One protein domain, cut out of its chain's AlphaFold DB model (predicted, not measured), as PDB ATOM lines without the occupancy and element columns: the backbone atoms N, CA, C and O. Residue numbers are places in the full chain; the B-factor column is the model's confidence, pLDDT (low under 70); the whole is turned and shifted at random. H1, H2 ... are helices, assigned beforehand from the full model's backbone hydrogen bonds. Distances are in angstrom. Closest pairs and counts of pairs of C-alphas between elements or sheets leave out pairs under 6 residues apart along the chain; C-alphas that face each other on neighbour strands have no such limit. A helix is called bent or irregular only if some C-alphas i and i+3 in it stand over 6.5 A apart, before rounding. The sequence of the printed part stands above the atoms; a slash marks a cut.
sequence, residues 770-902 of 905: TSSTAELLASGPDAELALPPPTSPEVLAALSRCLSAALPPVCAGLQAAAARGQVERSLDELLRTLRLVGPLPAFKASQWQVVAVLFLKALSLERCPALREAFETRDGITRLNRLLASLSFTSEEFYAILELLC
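Overview. This is residues 770 to 902 of the 905 residues of the protein "RNA polymerase II subunit B1 CTD phosphatase RPAP2 homolog" of Chlorella variabilis (UniProt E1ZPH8). The longest helix, H2, and H3 fold back as a hairpin that crosses the core helix, H4, on one side, while H7 crosses H4 on the opposite side. H5 packs on the last turns of H4 and makes a corner with H6, which also packs on the last residues of H2; H1 packs on the end of H3. The printed part has 133 residues with seven named helices, H1 to H7 in order along the chain, and no named strand; the class is all helix. It is compact and rounded, with a radius of gyration of the C-alphas of 14.1 A and spans of 39 by 34 by 27 A.

Arrangement. H2, residues 793 to 814, has a kink of 41 degrees near residue 808, and is irregular, but only just: C-alphas 805 and 808 are 6.7 A apart. With residues 802 to 810 alone it touches H4, residues 845 to 861, about perpendicular at 83 degrees; their closest C-alphas are Ala 806 and Gln 849, 5.0 A. H2 and H3, residues 820 to 833, form a helical hairpin, touching at a steep tilt of 40 degrees, opposite ways; the closest C-alphas are Ser 800 and Asp 828, 7.0 A. H4 is the hub, touching five helices. H3 touches it about perpendicular at 89 degrees, with the closest C-alphas, Leu 827 and Phe 855, 7.3 A apart. H7, residues 891 to 901, touches H4 at a steep tilt of 61 degrees, the same way; the closest C-alphas are Leu 854 and Leu 898, 6.6 A. H5, residues 865 to 872, is irregular, but only just, with C-alphas 866 and 869 6.6 A apart; it touches H4, the closest C-alphas being Ser 860 and Leu 867, 4.8 A. H5 and H6, residues 874 to 886, touch only at the corner, with the closest C-alphas, Ala 870 and Gly 876, 4.4 A apart. H6 touches H2; the closest C-alphas are Leu 814 and Arg 879, 5.6 A. H1, residues 771 to 778, touches H3; the closest C-alphas are Thr 773 and Thr 833, 5.1 A. H2 and H7 are apart. Every O i to N i+4 pair is within hydrogen-bond range in H1 and H6, against 15 of 18 in H2, 8 of 10 in H3, 12 of 13 in H4, 2 of 4 in H5 and 5 of 7 in H7.

Along the chain. H2 measures 29.7 A, from C-alpha 793 at (173.757, 166.252, 179.363). H4 measures 25.1 A and H3 20.6 A. H1 begins with C-alpha 771 at (162.542, 181.745, 183.029), and H7 ends with C-alpha 901 at (169.657, 185.078, 189.077).

Size, cuts and confidence. The C-alphas of Ser 792 and Arg 874, the two farthest apart, are 39.5 A apart. The links H1 to H2 and H3 to H4 are long. The printed part has no cut, and no printed residue is under 70 in pLDDT.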
ATOM      1  N   THR A 770     167.412 181.030 182.671       95.31
ATOM      2  CA  THR A 770     166.119 180.903 181.979       95.31
ATOM      3  C   THR A 770     164.965 181.397 182.845       95.31
ATOM      4  O   THR A 770     165.115 181.573 184.056       95.31
ATOM      5  N   SER A 771     163.774 181.548 182.254       93.94
ATOM      6  CA  SER A 771     162.542 181.745 183.029       93.94
ATOM      7  C   SER A 771     162.339 180.621 184.048       93.94
ATOM      8  O   SER A 771     162.054 180.906 185.202       93.94
ATOM      9  N   SER A 772     162.608 179.363 183.678       94.75
ATOM     10  CA  SER A 772     162.537 178.223 184.601       94.75
ATOM     11  C   SER A 772     163.572 178.292 185.732       94.75
ATOM     12  O   SER A 772     163.306 177.785 186.817       94.75
ATOM     13  N   THR A 773     164.727 178.938 185.531       95.56
ATOM     14  CA  THR A 773     165.691 179.225 186.609       95.56
ATOM     15  C   THR A 773     165.130 180.247 187.596       95.56
ATOM     16  O   THR A 773     165.188 180.019 188.804       95.56
ATOM     17  N   ALA A 774     164.542 181.339 187.097       95.19
ATOM     18  CA  ALA A 774     163.904 182.353 187.936       95.19
ATOM     19  C   ALA A 774     162.679 181.789 188.682       95.19
ATOM     20  O   ALA A 774     162.555 181.972 189.891       95.19
ATOM     21  N   GLU A 775     161.820 181.026 187.997       94.81
ATOM     22  CA  GLU A 775     160.674 180.319 188.585       94.81
ATOM     23  C   GLU A 775     161.117 179.331 189.676       94.81
ATOM     24  O   GLU A 775     160.503 179.287 190.745       94.81
ATOM     25  N   LEU A 776     162.199 178.568 189.460       95.12
ATOM     26  CA  LEU A 776     162.740 177.642 190.461       95.12
ATOM     27  C   LEU A 776     163.243 178.381 191.709       95.12
ATOM     28  O   LEU A 776     162.955 177.944 192.824       95.12
ATOM     29  N   LEU A 777     163.973 179.489 191.526       95.81
ATOM     30  CA  LEU A 777     164.566 180.285 192.609       95.81
ATOM     31  C   LEU A 777     163.535 181.116 193.390       95.81
ATOM     32  O   LEU A 777     163.702 181.296 194.595       95.81
ATOM     33  N   ALA A 778     162.465 181.571 192.733       94.38
ATOM     34  CA  ALA A 778     161.314 182.214 193.372       94.38
ATOM     35  C   ALA A 778     160.389 181.212 194.093       94.38
ATOM     36  O   ALA A 778     159.568 181.603 194.925       94.38
ATOM     37  N   SER A 779     160.506 179.918 193.780       94.56
ATOM     38  CA  SER A 779     159.695 178.857 194.373       94.56
ATOM     39  C   SER A 779     160.316 178.276 195.646       94.56
ATOM     40  O   SER A 779     161.525 178.064 195.736       94.56
ATOM     41  N   GLY A 780     159.463 177.950 196.621       92.00
ATOM     42  CA  GLY A 780     159.868 177.286 197.864       92.00
ATOM     43  C   GLY A 780     160.387 175.848 197.671       92.00
ATOM     44  O   GLY A 780     160.297 175.294 196.574       92.00
ATOM     45  N   PRO A 781     160.905 175.213 198.739       91.69
ATOM     46  CA  PRO A 781     161.580 173.912 198.662       91.69
ATOM     47  C   PRO A 781     160.661 172.755 198.245       91.69
ATOM     48  O   PRO A 781     161.138 171.785 197.666       91.69
ATOM     49  N   ASP A 782     159.358 172.860 198.520       91.75
ATOM     50  CA  ASP A 782     158.357 171.821 198.241       91.75
ATOM     51  C   ASP A 782     157.698 171.970 196.851       91.75
ATOM     52  O   ASP A 782     156.742 171.264 196.529       91.75
ATOM     53  N   ALA A 783     158.156 172.921 196.030       91.94
ATOM     54  CA  ALA A 783     157.552 173.233 194.740       91.94
ATOM     55  C   ALA A 783     158.100 172.340 193.614       91.94
ATOM     56  O   ALA A 783     159.169 172.598 193.051       91.94
ATOM     57  N   GLU A 784     157.329 171.317 193.254       90.31
ATOM     58  CA  GLU A 784     157.565 170.475 192.080       90.31
ATOM     59  C   GLU A 784     157.390 171.293 190.786       90.31
ATOM     60  O   GLU A 784     156.273 171.567 190.345       90.31
ATOM     61  N   LEU A 785     158.506 171.705 190.172       87.50
ATOM     62  CA  LEU A 785     158.514 172.291 188.831       87.50
ATOM     63  C   LEU A 785     158.687 171.194 187.778       87.50
ATOM     64  O   LEU A 785     159.545 170.319 187.902       87.50
ATOM     65  N   ALA A 786     157.931 171.301 186.685       91.25
ATOM     66  CA  ALA A 786     158.152 170.507 185.483       91.25
ATOM     67  C   ALA A 786     159.444 170.973 184.786       91.25
ATOM     68  O   ALA A 786     159.415 171.842 183.916       91.25
ATOM     69  N   LEU A 787     160.588 170.426 185.212       86.88
ATOM     70  CA  LEU A 787     161.897 170.798 184.678       86.88
ATOM     71  C   LEU A 787     161.969 170.554 183.156       86.88
ATOM     72  O   LEU A 787     161.594 169.471 182.695       86.88
ATOM     73  N   PRO A 788     162.481 171.518 182.367       85.50
ATOM     74  CA  PRO A 788     162.710 171.306 180.943       85.50
ATOM     75  C   PRO A 788     163.786 170.225 180.719       85.50
ATOM     76  O   PRO A 788     164.667 170.038 181.565       85.50
ATOM     77  N   PRO A 789     163.768 169.515 179.575       85.88
ATOM     78  CA  PRO A 789     164.846 168.596 179.229       85.88
ATOM     79  C   PRO A 789     166.172 169.374 179.086       85.88
ATOM     80  O   PRO A 789     166.191 170.419 178.427       85.88
ATOM     81  N   PRO A 790     167.285 168.894 179.673       83.81
ATOM     82  CA  PRO A 790     168.554 169.618 179.658       83.81
ATOM     83  C   PRO A 790     169.108 169.728 178.233       83.81
ATOM     84  O   PRO A 790     169.116 168.746 177.490       83.81
ATOM     85  N   THR A 791     169.618 170.906 177.856       78.69
ATOM     86  CA  THR A 791     170.083 171.176 176.480       78.69
ATOM     87  C   THR A 791     171.259 170.308 176.042       78.69
ATOM     88  O   THR A 791     171.395 170.025 174.852       78.69
ATOM     89  N   SER A 792     172.113 169.888 176.977       92.19
ATOM     90  CA  SER A 792     173.269 169.033 176.706       92.19
ATOM     91  C   SER A 792     173.724 168.299 177.985       92.19
ATOM     92  O   SER A 792     174.323 168.911 178.874       92.19
ATOM     93  N   PRO A 793     173.468 166.980 178.123       92.44
ATOM     94  CA  PRO A 793     173.757 166.252 179.363       92.44
ATOM     95  C   PRO A 793     175.260 166.158 179.671       92.44
ATOM     96  O   PRO A 793     175.646 166.144 180.835       92.44
ATOM     97  N   GLU A 794     176.117 166.154 178.647       95.44
ATOM     98  CA  GLU A 794     177.579 166.127 178.799       95.44
ATOM     99  C   GLU A 794     178.125 167.427 179.408       95.44
ATOM    100  O   GLU A 794     178.932 167.394 180.338       95.44
ATOM    101  N   VAL A 795     177.643 168.578 178.926       95.00
ATOM    102  CA  VAL A 795     178.042 169.906 179.421       95.00
ATOM    103  C   VAL A 795     177.511 170.118 180.842       95.00
ATOM    104  O   VAL A 795     178.237 170.611 181.704       95.00
ATOM    105  N   LEU A 796     176.289 169.651 181.119       95.81
ATOM    106  CA  LEU A 796     175.711 169.621 182.464       95.81
ATOM    107  C   LEU A 796     176.535 168.746 183.428       95.81
ATOM    108  O   LEU A 796     176.833 169.172 184.544       95.81
ATOM    109  N   ALA A 797     176.969 167.558 182.995       96.12
ATOM    110  CA  ALA A 797     177.820 166.673 183.792       96.12
ATOM    111  C   ALA A 797     179.225 167.259 184.034       96.12
ATOM    112  O   ALA A 797     179.788 167.081 185.118       96.12
ATOM    113  N   ALA A 798     179.787 167.987 183.064       96.94
ATOM    114  CA  ALA A 798     181.039 168.723 183.234       96.94
ATOM    115  C   ALA A 798     180.889 169.874 184.245       96.94
ATOM    116  O   ALA A 798     181.687 169.975 185.178       96.94
ATOM    117  N   LEU A 799     179.829 170.681 184.128       97.25
ATOM    118  CA  LEU A 799     179.532 171.790 185.042       97.25
ATOM    119  C   LEU A 799     179.292 171.294 186.476       97.25
ATOM    120  O   LEU A 799     179.882 171.814 187.425       97.25
ATOM    121  N   SER A 800     178.495 170.233 186.627       97.19
ATOM    122  CA  SER A 800     178.249 169.561 187.907       97.19
ATOM    123  C   SER A 800     179.548 169.042 188.538       97.19
ATOM    124  O   SER A 800     179.773 169.232 189.735       97.19
ATOM    125  N   ARG A 801     180.478 168.488 187.742       97.62
ATOM    126  CA  ARG A 801     181.808 168.056 188.214       97.62
ATOM    127  C   ARG A 801     182.674 169.230 188.687       97.62
ATOM    128  O   ARG A 801     183.261 169.140 189.765       97.62
ATOM    129  N   CYS A 802     182.732 170.325 187.927       98.00
ATOM    130  CA  CYS A 802     183.462 171.541 188.308       98.00
ATOM    131  C   CYS A 802     182.935 172.130 189.626       98.00
ATOM    132  O   CYS A 802     183.716 172.451 190.523       98.00
ATOM    133  N   LEU A 803     181.613 172.202 189.787       98.06
ATOM    134  CA  LEU A 803     180.985 172.719 191.003       98.06
ATOM    135  C   LEU A 803     181.116 171.755 192.192       98.06
ATOM    136  O   LEU A 803     181.397 172.200 193.301       98.06
ATOM    137  N   SER A 804     181.036 170.440 191.974       97.06
ATOM    138  CA  SER A 804     181.285 169.422 193.015       97.06
ATOM    139  C   SER A 804     182.713 169.476 193.579       97.06
ATOM    140  O   SER A 804     182.931 169.135 194.745       97.06
ATOM    141  N   ALA A 805     183.685 169.928 192.776       97.88
ATOM    142  CA  ALA A 805     185.054 170.197 193.218       97.88
ATOM    143  C   ALA A 805     185.200 171.556 193.937       97.88
ATOM    144  O   ALA A 805     186.015 171.680 194.848       97.88
ATOM    145  N   ALA A 806     184.397 172.561 193.568       98.31
ATOM    146  CA  ALA A 806     184.412 173.897 194.173       98.31
ATOM    147  C   ALA A 806     183.593 174.013 195.478       98.31
ATOM    148  O   ALA A 806     183.902 174.850 196.324       98.31
ATOM    149  N   LEU A 807     182.572 173.171 195.675       98.12
ATOM    150  CA  LEU A 807     181.698 173.198 196.855       98.12
ATOM    151  C   LEU A 807     182.424 172.994 198.203       98.12
ATOM    152  O   LEU A 807     182.122 173.746 199.130       98.12
ATOM    153  N   PRO A 808     183.363 172.038 198.377       97.94
ATOM    154  CA  PRO A 808     183.992 171.788 199.677       97.94
ATOM    155  C   PRO A 808     184.705 173.000 200.312       97.94
ATOM    156  O   PRO A 808     184.381 173.308 201.463       97.94
ATOM    157  N   PRO A 809     185.618 173.729 199.624       98.19
ATOM    158  CA  PRO A 809     186.244 174.920 200.207       98.19
ATOM    159  C   PRO A 809     185.238 176.054 200.447       98.19
ATOM    160  O   PRO A 809     185.344 176.752 201.454       98.19
ATOM    161  N   VAL A 810     184.218 176.201 199.593       98.31
ATOM    162  CA  VAL A 810     183.170 177.221 199.760       98.31
ATOM    163  C   VAL A 810     182.317 176.959 201.001       98.31
ATOM    164  O   VAL A 810     182.158 177.852 201.835       98.31
ATOM    165  N   CYS A 811     181.814 175.735 201.182       97.94
ATOM    166  CA  CYS A 811     181.026 175.367 202.360       97.94
ATOM    167  C   CYS A 811     181.836 175.502 203.661       97.94
ATOM    168  O   CYS A 811     181.288 175.939 204.677       97.94
ATOM    169  N   ALA A 812     183.139 175.193 203.625       97.81
ATOM    170  CA  ALA A 812     184.047 175.398 204.753       97.81
ATOM    171  C   ALA A 812     184.280 176.892 205.059       97.81
ATOM    172  O   ALA A 812     184.173 177.302 206.215       97.81
ATOM    173  N   GLY A 813     184.535 177.719 204.037       97.94
ATOM    174  CA  GLY A 813     184.756 179.163 204.184       97.94
ATOM    175  C   GLY A 813     183.519 179.925 204.676       97.94
ATOM    176  O   GLY A 813     183.627 180.798 205.538       97.94
ATOM    177  N   LEU A 814     182.332 179.550 204.188       98.00
ATOM    178  CA  LEU A 814     181.045 180.091 204.641       98.00
ATOM    179  C   LEU A 814     180.597 179.549 206.009       98.00
ATOM    180  O   LEU A 814     179.720 180.152 206.630       98.00
ATOM    181  N   GLN A 815     181.191 178.443 206.480       97.38
ATOM    182  CA  GLN A 815     180.746 177.662 207.645       97.38
ATOM    183  C   GLN A 815     179.261 177.272 207.541       97.38
ATOM    184  O   GLN A 815     178.467 177.511 208.450       97.38
ATOM    185  N   ALA A 816     178.869 176.717 206.390       96.56
ATOM    186  CA  ALA A 816     177.480 176.367 206.111       96.56
ATOM    187  C   ALA A 816     177.010 175.175 206.970       96.56
ATOM    188  O   ALA A 816     177.571 174.085 206.885       96.56
ATOM    189  N   ALA A 817     175.947 175.373 207.756       95.69
ATOM    190  CA  ALA A 817     175.337 174.327 208.585       95.69
ATOM    191  C   ALA A 817     174.486 173.315 207.786       95.69
ATOM    192  O   ALA A 817     174.135 172.252 208.298       95.69
ATOM    193  N   ALA A 818     174.145 173.634 206.534       95.62
ATOM    194  CA  ALA A 818     173.376 172.763 205.652       95.62
ATOM    195  C   ALA A 818     174.149 171.476 205.304       95.62
ATOM    196  O   ALA A 818     175.329 171.514 204.950       95.62
ATOM    197  N   ALA A 819     173.472 170.326 205.347       96.50
ATOM    198  CA  ALA A 819     174.087 169.048 205.006       96.50
ATOM    199  C   ALA A 819     174.548 169.036 203.536       96.50
ATOM    200  O   ALA A 819     173.764 169.335 202.633       96.50
ATOM    201  N   ARG A 820     175.799 168.625 203.278       95.38
ATOM    202  CA  ARG A 820     176.412 168.638 201.933       95.38
ATOM    203  C   ARG A 820     175.523 167.984 200.861       95.38
ATOM    204  O   ARG A 820     175.248 168.604 199.843       95.38
ATOM    205  N   GLY A 821     174.976 166.798 201.140       96.19
ATOM    206  CA  GLY A 821     174.075 166.084 200.223       96.19
ATOM    207  C   GLY A 821     172.656 166.665 200.092       96.19
ATOM    208  O   GLY A 821     171.855 166.139 199.324       96.19
ATOM    209  N   GLN A 822     172.290 167.711 200.840       96.38
ATOM    210  CA  GLN A 822     171.127 168.561 200.537       96.38
ATOM    211  C   GLN A 822     171.542 169.676 199.575       96.38
ATOM    212  O   GLN A 822     170.893 169.868 198.552       96.38
ATOM    213  N   VAL A 823     172.658 170.346 199.875       97.25
ATOM    214  CA  VAL A 823     173.231 171.421 199.053       97.25
ATOM    215  C   VAL A 823     173.522 170.950 197.624       97.25
ATOM    216  O   VAL A 823     173.121 171.610 196.671       97.25
ATOM    217  N   GLU A 824     174.146 169.782 197.467       97.19
ATOM    218  CA  GLU A 824     174.444 169.188 196.156       97.19
ATOM    219  C   GLU A 824     173.174 168.845 195.364       97.19
ATOM    220  O   GLU A 824     173.154 169.050 194.156       97.19
ATOM    221  N   ARG A 825     172.088 168.411 196.025       96.31
ATOM    222  CA  ARG A 825     170.798 168.151 195.357       96.31
ATOM    223  C   ARG A 825     170.107 169.434 194.899       96.31
ATOM    224  O   ARG A 825     169.669 169.489 193.758       96.31
ATOM    225  N   SER A 826     170.034 170.460 195.748       96.50
ATOM    226  CA  SER A 826     169.448 171.754 195.360       96.50
ATOM    227  C   SER A 826     170.263 172.453 194.264       96.50
ATOM    228  O   SER A 826     169.694 173.148 193.426       96.50
ATOM    229  N   LEU A 827     171.584 172.244 194.227       97.56
ATOM    230  CA  LEU A 827     172.422 172.716 193.128       97.56
ATOM    231  C   LEU A 827     172.166 171.924 191.839       97.56
ATOM    232  O   LEU A 827     171.955 172.527 190.798       97.56
ATOM    233  N   ASP A 828     172.130 170.594 191.898       96.44
ATOM    234  CA  ASP A 828     171.836 169.728 190.747       96.44
ATOM    235  C   ASP A 828     170.415 169.968 190.175       96.44
ATOM    236  O   ASP A 828     170.199 169.887 188.966       96.44
ATOM    237  N   GLU A 829     169.442 170.339 191.015       95.69
ATOM    238  CA  GLU A 829     168.122 170.840 190.595       95.69
ATOM    239  C   GLU A 829     168.239 172.178 189.836       95.69
ATOM    240  O   GLU A 829     167.750 172.290 188.711       95.69
ATOM    241  N   LEU A 830     168.961 173.160 190.394       97.00
ATOM    242  CA  LEU A 830     169.206 174.458 189.751       97.00
ATOM    243  C   LEU A 830     169.897 174.311 188.389       97.00
ATOM    244  O   LEU A 830     169.446 174.903 187.407       97.00
ATOM    245  N   LEU A 831     170.948 173.489 188.304       96.75
ATOM    246  CA  LEU A 831     171.726 173.293 187.078       96.75
ATOM    247  C   LEU A 831     170.894 172.704 185.926       96.75
ATOM    248  O   LEU A 831     171.176 173.018 184.772       96.75
ATOM    249  N   ARG A 832     169.843 171.917 186.205       95.94
ATOM    250  CA  ARG A 832     168.915 171.414 185.169       95.94
ATOM    251  C   ARG A 832     168.054 172.506 184.531       95.94
ATOM    252  O   ARG A 832     167.589 172.313 183.414       95.94
ATOM    253  N   THR A 833     167.838 173.634 185.211       96.06
ATOM    254  CA  THR A 833     167.085 174.770 184.646       96.06
ATOM    255  C   THR A 833     167.941 175.690 183.774       96.06
ATOM    256  O   THR A 833     167.390 176.504 183.033       96.06
ATOM    257  N   LEU A 834     169.272 175.579 183.855       96.44
ATOM    258  CA  LEU A 834     170.189 176.419 183.090       96.44
ATOM    259  C   LEU A 834     170.265 175.967 181.627       96.44
ATOM    260  O   LEU A 834     170.474 174.792 181.316       96.44
ATOM    261  N   ARG A 835     170.178 176.930 180.710       95.44
ATOM    262  CA  ARG A 835     170.356 176.720 179.274       95.44
ATOM    263  C   ARG A 835     171.837 176.819 178.919       95.44
ATOM    264  O   ARG A 835     172.322 177.858 178.485       95.44
ATOM    265  N   LEU A 836     172.569 175.722 179.074       95.06
ATOM    266  CA  LEU A 836     173.983 175.684 178.698       95.06
ATOM    267  C   LEU A 836     174.113 175.737 177.165       95.06
ATOM    268  O   LEU A 836     173.776 174.774 176.468       95.06
ATOM    269  N   VAL A 837     174.567 176.884 176.647       90.88
ATOM    270  CA  VAL A 837     174.832 177.138 175.221       90.88
ATOM    271  C   VAL A 837     176.340 177.251 174.998       90.88
ATOM    272  O   VAL A 837     176.996 178.101 175.595       90.88
ATOM    273  N   GLY A 838     176.878 176.420 174.103       90.75
ATOM    274  CA  GLY A 838     178.309 176.390 173.786       90.75
ATOM    275  C   GLY A 838     179.165 175.635 174.817       90.75
ATOM    276  O   GLY A 838     178.628 174.944 175.687       90.75
ATOM    277  N   PRO A 839     180.504 175.709 174.697       94.25
ATOM    278  CA  PRO A 839     181.425 175.130 175.672       94.25
ATOM    279  C   PRO A 839     181.393 175.905 176.997       94.25
ATOM    280  O   PRO A 839     181.114 177.104 177.024       94.25
ATOM    281  N   LEU A 840     181.738 175.234 178.100       96.62
ATOM    282  CA  LEU A 840     181.964 175.920 179.374       96.62
ATOM    283  C   LEU A 840     183.216 176.811 179.287       96.62
ATOM    284  O   LEU A 840     184.210 176.394 178.684       96.62
ATOM    285  N   PRO A 841     183.220 177.994 179.927       96.31
ATOM    286  CA  PRO A 841     184.424 178.802 180.056       96.31
ATOM    287  C   PRO A 841     185.508 178.054 180.841       96.31
ATOM    288  O   PRO A 841     185.230 177.357 181.820       96.31
ATOM    289  N   ALA A 842     186.767 178.245 180.440       96.25
ATOM    290  CA  ALA A 842     187.945 177.634 181.059       96.25
ATOM    291  C   ALA A 842     188.329 178.315 182.395       96.25
ATOM    292  O   ALA A 842     189.442 178.810 182.570       96.25
ATOM    293  N   PHE A 843     187.383 178.384 183.333       97.38
ATOM    294  CA  PHE A 843     187.569 179.025 184.632       97.38
ATOM    295  C   PHE A 843     188.561 178.269 185.530       97.38
ATOM    296  O   PHE A 843     188.551 177.039 185.628       97.38
ATOM    297  N   LYS A 844     189.386 179.039 186.248       97.69
ATOM    298  CA  LYS A 844     190.296 178.563 187.301       97.69
ATOM    299  C   LYS A 844     189.511 178.022 188.506       97.69
ATOM    300  O   LYS A 844     188.350 178.369 188.722       97.69
ATOM    301  N   ALA A 845     190.159 177.230 189.361       97.56
ATOM    302  CA  ALA A 845     189.518 176.646 190.547       97.56
ATOM    303  C   ALA A 845     188.928 177.689 191.525       97.56
ATOM    304  O   ALA A 845     187.895 177.430 192.137       97.56
ATOM    305  N   SER A 846     189.539 178.871 191.662       98.00
ATOM    306  CA  SER A 846     188.989 179.995 192.440       98.00
ATOM    307  C   SER A 846     187.773 180.640 191.767       98.00
ATOM    308  O   SER A 846     186.801 180.983 192.433       98.00
ATOM    309  N   GLN A 847     187.775 180.741 190.440       97.75
ATOM    310  CA  GLN A 847     186.655 181.277 189.666       97.75
ATOM    311  C   GLN A 847     185.422 180.367 189.784       97.75
ATOM    312  O   GLN A 847     184.336 180.857 190.079       97.75
ATOM    313  N   TRP A 848     185.588 179.039 189.709       98.25
ATOM    314  CA  TRP A 848     184.503 178.086 190.004       98.25
ATOM    315  C   TRP A 848     183.970 178.183 191.442       98.25
ATOM    316  O   TRP A 848     182.788 177.926 191.667       98.25
ATOM    317  N   GLN A 849     184.793 178.595 192.414       98.44
ATOM    318  CA  GLN A 849     184.316 178.876 193.773       98.44
ATOM    319  C   GLN A 849     183.429 180.127 193.823       98.44
ATOM    320  O   GLN A 849     182.432 180.099 194.536       98.44
ATOM    321  N   VAL A 850     183.696 181.171 193.026       98.38
ATOM    322  CA  VAL A 850     182.776 182.323 192.897       98.38
ATOM    323  C   VAL A 850     181.424 181.878 192.326       98.38
ATOM    324  O   VAL A 850     180.388 182.212 192.904       98.38
ATOM    325  N   VAL A 851     181.421 181.053 191.269       98.31
ATOM    326  CA  VAL A 851     180.184 180.477 190.697       98.31
ATOM    327  C   VAL A 851     179.407 179.675 191.753       98.31
ATOM    328  O   VAL A 851     178.194 179.832 191.890       98.31
ATOM    329  N   ALA A 852     180.101 178.858 192.552       98.44
ATOM    330  CA  ALA A 852     179.481 178.098 193.635       98.44
ATOM    331  C   ALA A 852     178.918 179.005 194.749       98.44
ATOM    332  O   ALA A 852     177.765 178.827 195.134       98.44
ATOM    333  N   VAL A 853     179.666 180.003 195.244       98.44
ATOM    334  CA  VAL A 853     179.176 180.966 196.260       98.44
ATOM    335  C   VAL A 853     177.911 181.679 195.775       98.44
ATOM    336  O   VAL A 853     176.964 181.835 196.547       98.44
ATOM    337  N   LEU A 854     177.874 182.069 194.499       98.44
ATOM    338  CA  LEU A 854     176.729 182.731 193.881       98.44
ATOM    339  C   LEU A 854     175.489 181.826 193.847       98.44
ATOM    340  O   LEU A 854     174.440 182.213 194.365       98.44
ATOM    341  N   PHE A 855     175.603 180.608 193.306       98.31
ATOM    342  CA  PHE A 855     174.480 179.667 193.266       98.31
ATOM    343  C   PHE A 855     174.000 179.279 194.671       98.31
ATOM    344  O   PHE A 855     172.795 179.194 194.903       98.31
ATOM    345  N   LEU A 856     174.907 179.131 195.643       98.31
ATOM    346  CA  LEU A 856     174.533 178.918 197.042       98.31
ATOM    347  C   LEU A 856     173.800 180.123 197.646       98.31
ATOM    348  O   LEU A 856     172.874 179.926 198.434       98.31
ATOM    349  N   LYS A 857     174.157 181.362 197.277       98.06
ATOM    350  CA  LYS A 857     173.433 182.555 197.735       98.06
ATOM    351  C   LYS A 857     172.046 182.651 197.107       98.06
ATOM    352  O   LYS A 857     171.104 182.945 197.843       98.06
ATOM    353  N   ALA A 858     171.904 182.364 195.814       97.69
ATOM    354  CA  ALA A 858     170.604 182.305 195.145       97.69
ATOM    355  C   ALA A 858     169.702 181.234 195.789       97.69
ATOM    356  O   ALA A 858     168.606 181.542 196.252       97.69
ATOM    357  N   LEU A 859     170.217 180.009 195.959       97.56
ATOM    358  CA  LEU A 859     169.516 178.925 196.658       97.56
ATOM    359  C   LEU A 859     169.198 179.256 198.122       97.56
ATOM    360  O   LEU A 859     168.189 178.782 198.634       97.56
ATOM    361  N   SER A 860     170.012 180.074 198.804       97.12
ATOM    362  CA  SER A 860     169.726 180.488 200.187       97.12
ATOM    363  C   SER A 860     168.448 181.310 200.328       97.12
ATOM    364  O   SER A 860     167.913 181.350 201.433       97.12
ATOM    365  N   LEU A 861     167.962 181.950 199.252       95.25
ATOM    366  CA  LEU A 861     166.770 182.792 199.306       95.25
ATOM    367  C   LEU A 861     165.539 181.950 199.640       95.25
ATOM    368  O   LEU A 861     165.157 181.962 200.801       95.25
ATOM    369  N   GLU A 862     164.966 181.162 198.726       93.31
ATOM    370  CA  GLU A 862     163.769 180.348 199.041       93.31
ATOM    371  C   GLU A 862     163.991 178.825 199.002       93.31
ATOM    372  O   GLU A 862     163.378 178.100 199.788       93.31
ATOM    373  N   ARG A 863     164.907 178.311 198.171       93.19
ATOM    374  CA  ARG A 863     165.058 176.858 197.935       93.19
ATOM    375  C   ARG A 863     165.782 176.073 199.031       93.19
ATOM    376  O   ARG A 863     165.480 174.904 199.252       93.19
ATOM    377  N   CYS A 864     166.750 176.676 199.713       96.38
ATOM    378  CA  CYS A 864     167.581 176.010 200.716       96.38
ATOM    379  C   CYS A 864     167.729 176.893 201.971       96.38
ATOM    380  O   CYS A 864     168.799 177.459 202.215       96.38
ATOM    381  N   PRO A 865     166.678 177.019 202.809       95.56
ATOM    382  CA  PRO A 865     166.679 177.933 203.955       95.56
ATOM    383  C   PRO A 865     167.765 177.622 205.002       95.56
ATOM    384  O   PRO A 865     168.172 178.513 205.741       95.56
ATOM    385  N   ALA A 866     168.307 176.397 205.025       96.19
ATOM    386  CA  ALA A 866     169.464 176.026 205.848       96.19
ATOM    387  C   ALA A 866     170.761 176.785 205.479       96.19
ATOM    388  O   ALA A 866     171.691 176.835 206.281       96.19
ATOM    389  N   LEU A 867     170.833 177.402 204.292       97.31
ATOM    390  CA  LEU A 867     171.932 178.288 203.899       97.31
ATOM    391  C   LEU A 867     171.734 179.742 204.366       97.31
ATOM    392  O   LEU A 867     172.716 180.484 204.395       97.31
ATOM    393  N   ARG A 868     170.525 180.169 204.777       96.62
ATOM    394  CA  ARG A 868     170.278 181.562 205.215       96.62
ATOM    395  C   ARG A 868     171.197 181.977 206.362       96.62
ATOM    396  O   ARG A 868     171.727 183.084 206.345       96.62
ATOM    397  N   GLU A 869     171.493 181.082 207.306       96.25
ATOM    398  CA  GLU A 869     172.410 181.390 208.413       96.25
ATOM    399  C   GLU A 869     173.826 181.771 207.930       96.25
ATOM    400  O   GLU A 869     174.467 182.654 208.504       96.25
ATOM    401  N   ALA A 870     174.290 181.176 206.826       97.25
ATOM    402  CA  ALA A 870     175.599 181.453 206.239       97.25
ATOM    403  C   ALA A 870     175.662 182.769 205.438       97.25
ATOM    404  O   ALA A 870     176.756 183.299 205.257       97.25
ATOM    405  N   PHE A 871     174.520 183.313 204.994       97.69
ATOM    406  CA  PHE A 871     174.460 184.480 204.098       97.69
ATOM    407  C   PHE A 871     173.714 185.707 204.653       97.69
ATOM    408  O   PHE A 871     173.909 186.803 204.136       97.69
ATOM    409  N   GLU A 872     172.849 185.550 205.655       96.38
ATOM    410  CA  GLU A 872     171.982 186.620 206.183       96.38
ATOM    411  C   GLU A 872     172.361 187.059 207.601       96.38
ATOM    412  O   GLU A 872     172.053 188.179 208.014       96.38
ATOM    413  N   THR A 873     173.058 186.209 208.364       96.94
ATOM    414  CA  THR A 873     173.610 186.628 209.659       96.94
ATOM    415  C   THR A 873     174.767 187.602 209.458       96.94
ATOM    416  O   THR A 873     175.506 187.532 208.477       96.94
ATOM    417  N   ARG A 874     174.984 188.494 210.431       97.44
ATOM    418  CA  ARG A 874     176.128 189.422 210.432       97.44
ATOM    419  C   ARG A 874     177.469 188.692 210.279       97.44
ATOM    420  O   ARG A 874     178.355 189.171 209.570       97.44
ATOM    421  N   ASP A 875     177.603 187.540 210.925       97.62
ATOM    422  CA  ASP A 875     178.823 186.736 210.882       97.62
ATOM    423  C   ASP A 875     178.940 185.990 209.547       97.62
ATOM    424  O   ASP A 875     180.027 185.946 208.974       97.62
ATOM    425  N   GLY A 876     177.821 185.516 208.987       97.00
ATOM    426  CA  GLY A 876     177.730 184.985 207.625       97.00
ATOM    427  C   GLY A 876     178.163 185.995 206.562       97.00
ATOM    428  O   GLY A 876     179.070 185.709 205.789       97.00
ATOM    429  N   ILE A 877     177.634 187.223 206.596       97.44
ATOM    430  CA  ILE A 877     178.052 188.330 205.712       97.44
ATOM    431  C   ILE A 877     179.552 188.642 205.886       97.44
ATOM    432  O   ILE A 877     180.262 188.901 204.916       97.44
ATOM    433  N   THR A 878     180.071 188.564 207.115       97.94
ATOM    434  CA  THR A 878     181.504 188.767 207.393       97.94
ATOM    435  C   THR A 878     182.374 187.630 206.832       97.94
ATOM    436  O   THR A 878     183.479 187.886 206.350       97.94
ATOM    437  N   ARG A 879     181.886 186.379 206.848       98.31
ATOM    438  CA  ARG A 879     182.536 185.227 206.197       98.31
ATOM    439  C   ARG A 879     182.460 185.315 204.675       98.31
ATOM    440  O   ARG A 879     183.486 185.120 204.030       98.31
ATOM    441  N   LEU A 880     181.306 185.682 204.118       98.06
ATOM    442  CA  LEU A 880     181.102 185.915 202.688       98.06
ATOM    443  C   LEU A 880     182.096 186.950 202.156       98.06
ATOM    444  O   LEU A 880     182.860 186.640 201.252       98.06
ATOM    445  N   ASN A 881     182.151 188.141 202.758       97.94
ATOM    446  CA  ASN A 881     183.044 189.205 202.294       97.94
ATOM    447  C   ASN A 881     184.528 188.807 202.391       97.94
ATOM    448  O   ASN A 881     185.321 189.185 201.532       97.94
ATOM    449  N   ARG A 882     184.910 188.000 203.394       98.38
ATOM    450  CA  ARG A 882     186.264 187.426 203.493       98.38
ATOM    451  C   ARG A 882     186.535 186.399 202.391       98.38
ATOM    452  O   ARG A 882     187.622 186.409 201.822       98.38
ATOM    453  N   LEU A 883     185.566 185.530 202.095       98.31
ATOM    454  CA  LEU A 883     185.676 184.519 201.047       98.31
ATOM    455  C   LEU A 883     185.779 185.177 199.664       98.31
ATOM    456  O   LEU A 883     186.722 184.885 198.938       98.31
ATOM    457  N   LEU A 884     184.896 186.125 199.340       98.12
ATOM    458  CA  LEU A 884     184.939 186.894 198.090       98.12
ATOM    459  C   LEU A 884     186.284 187.623 197.917       98.12
ATOM    460  O   LEU A 884     186.932 187.467 196.882       98.12
ATOM    461  N   ALA A 885     186.782 188.293 198.965       97.88
ATOM    462  CA  ALA A 885     188.108 188.916 198.945       97.88
ATOM    463  C   ALA A 885     189.244 187.903 198.686       97.88
ATOM    464  O   ALA A 885     190.142 188.184 197.897       97.88
ATOM    465  N   SER A 886     189.187 186.702 199.279       97.94
ATOM    466  CA  SER A 886     190.166 185.630 199.008       97.94
ATOM    467  C   SER A 886     190.053 185.007 197.608       97.94
ATOM    468  O   SER A 886     190.985 184.348 197.155       97.94
ATOM    469  N   LEU A 887     188.938 185.237 196.908       97.50
ATOM    470  CA  LEU A 887     188.702 184.829 195.522       97.50
ATOM    471  C   LEU A 887     188.946 185.975 194.520       97.50
ATOM    472  O   LEU A 887     188.610 185.837 193.343       97.50
ATOM    473  N   SER A 888     189.537 187.096 194.964       96.69
ATOM    474  CA  SER A 888     189.761 188.316 194.167       96.69
ATOM    475  C   SER A 888     188.486 188.845 193.491       96.69
ATOM    476  O   SER A 888     188.516 189.265 192.338       96.69
ATOM    477  N   PHE A 889     187.357 188.792 194.204       97.81
ATOM    478  CA  PHE A 889     186.040 189.196 193.710       97.81
ATOM    479  C   PHE A 889     185.394 190.182 194.687       97.81
ATOM    480  O   PHE A 889     185.418 189.963 195.902       97.81
ATOM    481  N   THR A 890     184.834 191.287 194.197       97.81
ATOM    482  CA  THR A 890     184.224 192.301 195.070       97.81
ATOM    483  C   THR A 890     182.799 191.925 195.478       97.81
ATOM    484  O   THR A 890     182.114 191.129 194.832       97.81
ATOM    485  N   SER A 891     182.310 192.531 196.563       97.25
ATOM    486  CA  SER A 891     180.901 192.410 196.947       97.25
ATOM    487  C   SER A 891     179.956 193.091 195.952       97.25
ATOM    488  O   SER A 891     178.809 192.679 195.838       97.25
ATOM    489  N   GLU A 892     180.414 194.121 195.238       97.31
ATOM    490  CA  GLU A 892     179.595 194.873 194.278       97.31
ATOM    491  C   GLU A 892     179.364 194.051 193.004       97.31
ATOM    492  O   GLU A 892     178.215 193.828 192.624       97.31
ATOM    493  N   GLU A 893     180.429 193.474 192.438       97.50
ATOM    494  CA  GLU A 893     180.344 192.471 191.367       97.50
ATOM    495  C   GLU A 893     179.457 191.281 191.767       97.50
ATOM    496  O   GLU A 893     178.644 190.805 190.975       97.50
ATOM    497  N   PHE A 894     179.574 190.811 193.014       97.94
ATOM    498  CA  PHE A 894     178.772 189.702 193.525       97.94
ATOM    499  C   PHE A 894     177.271 190.001 193.556       97.94
ATOM    500  O   PHE A 894     176.483 189.159 193.124       97.94
ATOM    501  N   TYR A 895     176.859 191.183 194.024       96.88
ATOM    502  CA  TYR A 895     175.440 191.549 194.012       96.88
ATOM    503  C   TYR A 895     174.926 191.850 192.598       96.88
ATOM    504  O   TYR A 895     173.814 191.435 192.286       96.88
ATOM    505  N   ALA A 896     175.743 192.448 191.722       96.38
ATOM    506  CA  ALA A 896     175.377 192.689 190.324       96.38
ATOM    507  C   ALA A 896     175.116 191.389 189.535       96.38
ATOM    508  O   ALA A 896     174.181 191.327 188.743       96.38
ATOM    509  N   ILE A 897     175.898 190.324 189.769       97.12
ATOM    510  CA  ILE A 897     175.626 189.011 189.155       97.12
ATOM    511  C   ILE A 897     174.471 188.282 189.873       97.12
ATOM    512  O   ILE A 897     173.710 187.556 189.234       97.12
ATOM    513  N   LEU A 898     174.280 188.480 191.184       97.12
ATOM    514  CA  LEU A 898     173.147 187.887 191.910       97.12
ATOM    515  C   LEU A 898     171.794 188.430 191.421       97.12
ATOM    516  O   LEU A 898     170.822 187.679 191.386       97.12
ATOM    517  N   GLU A 899     171.740 189.697 191.004       96.25
ATOM    518  CA  GLU A 899     170.548 190.337 190.433       96.25
ATOM    519  C   GLU A 899     170.093 189.682 189.111       96.25
ATOM    520  O   GLU A 899     168.894 189.626 188.850       96.25
ATOM    521  N   LEU A 900     171.008 189.075 188.334       95.00
ATOM    522  CA  LEU A 900     170.657 188.271 187.147       95.00
ATOM    523  C   LEU A 900     169.926 186.964 187.497       95.00
ATOM    524  O   LEU A 900     169.072 186.510 186.741       95.00
ATOM    525  N   LEU A 901     170.282 186.329 188.620       95.56
ATOM    526  CA  LEU A 901     169.657 185.078 189.077       95.56
ATOM    527  C   LEU A 901     168.350 185.323 189.831       95.56
ATOM    528  O   LEU A 901     167.429 184.510 189.760       95.56
ATOM    529  N   CYS A 902     168.301 186.418 190.584       94.31
ATOM    530  CA  CYS A 902     167.229 186.750 191.508       94.31
ATOM    531  C   CYS A 902     166.800 188.215 191.292       94.31
ATOM    532  O   CYS A 902     167.091 189.056 192.149       94.31
TER     533      CYS A 902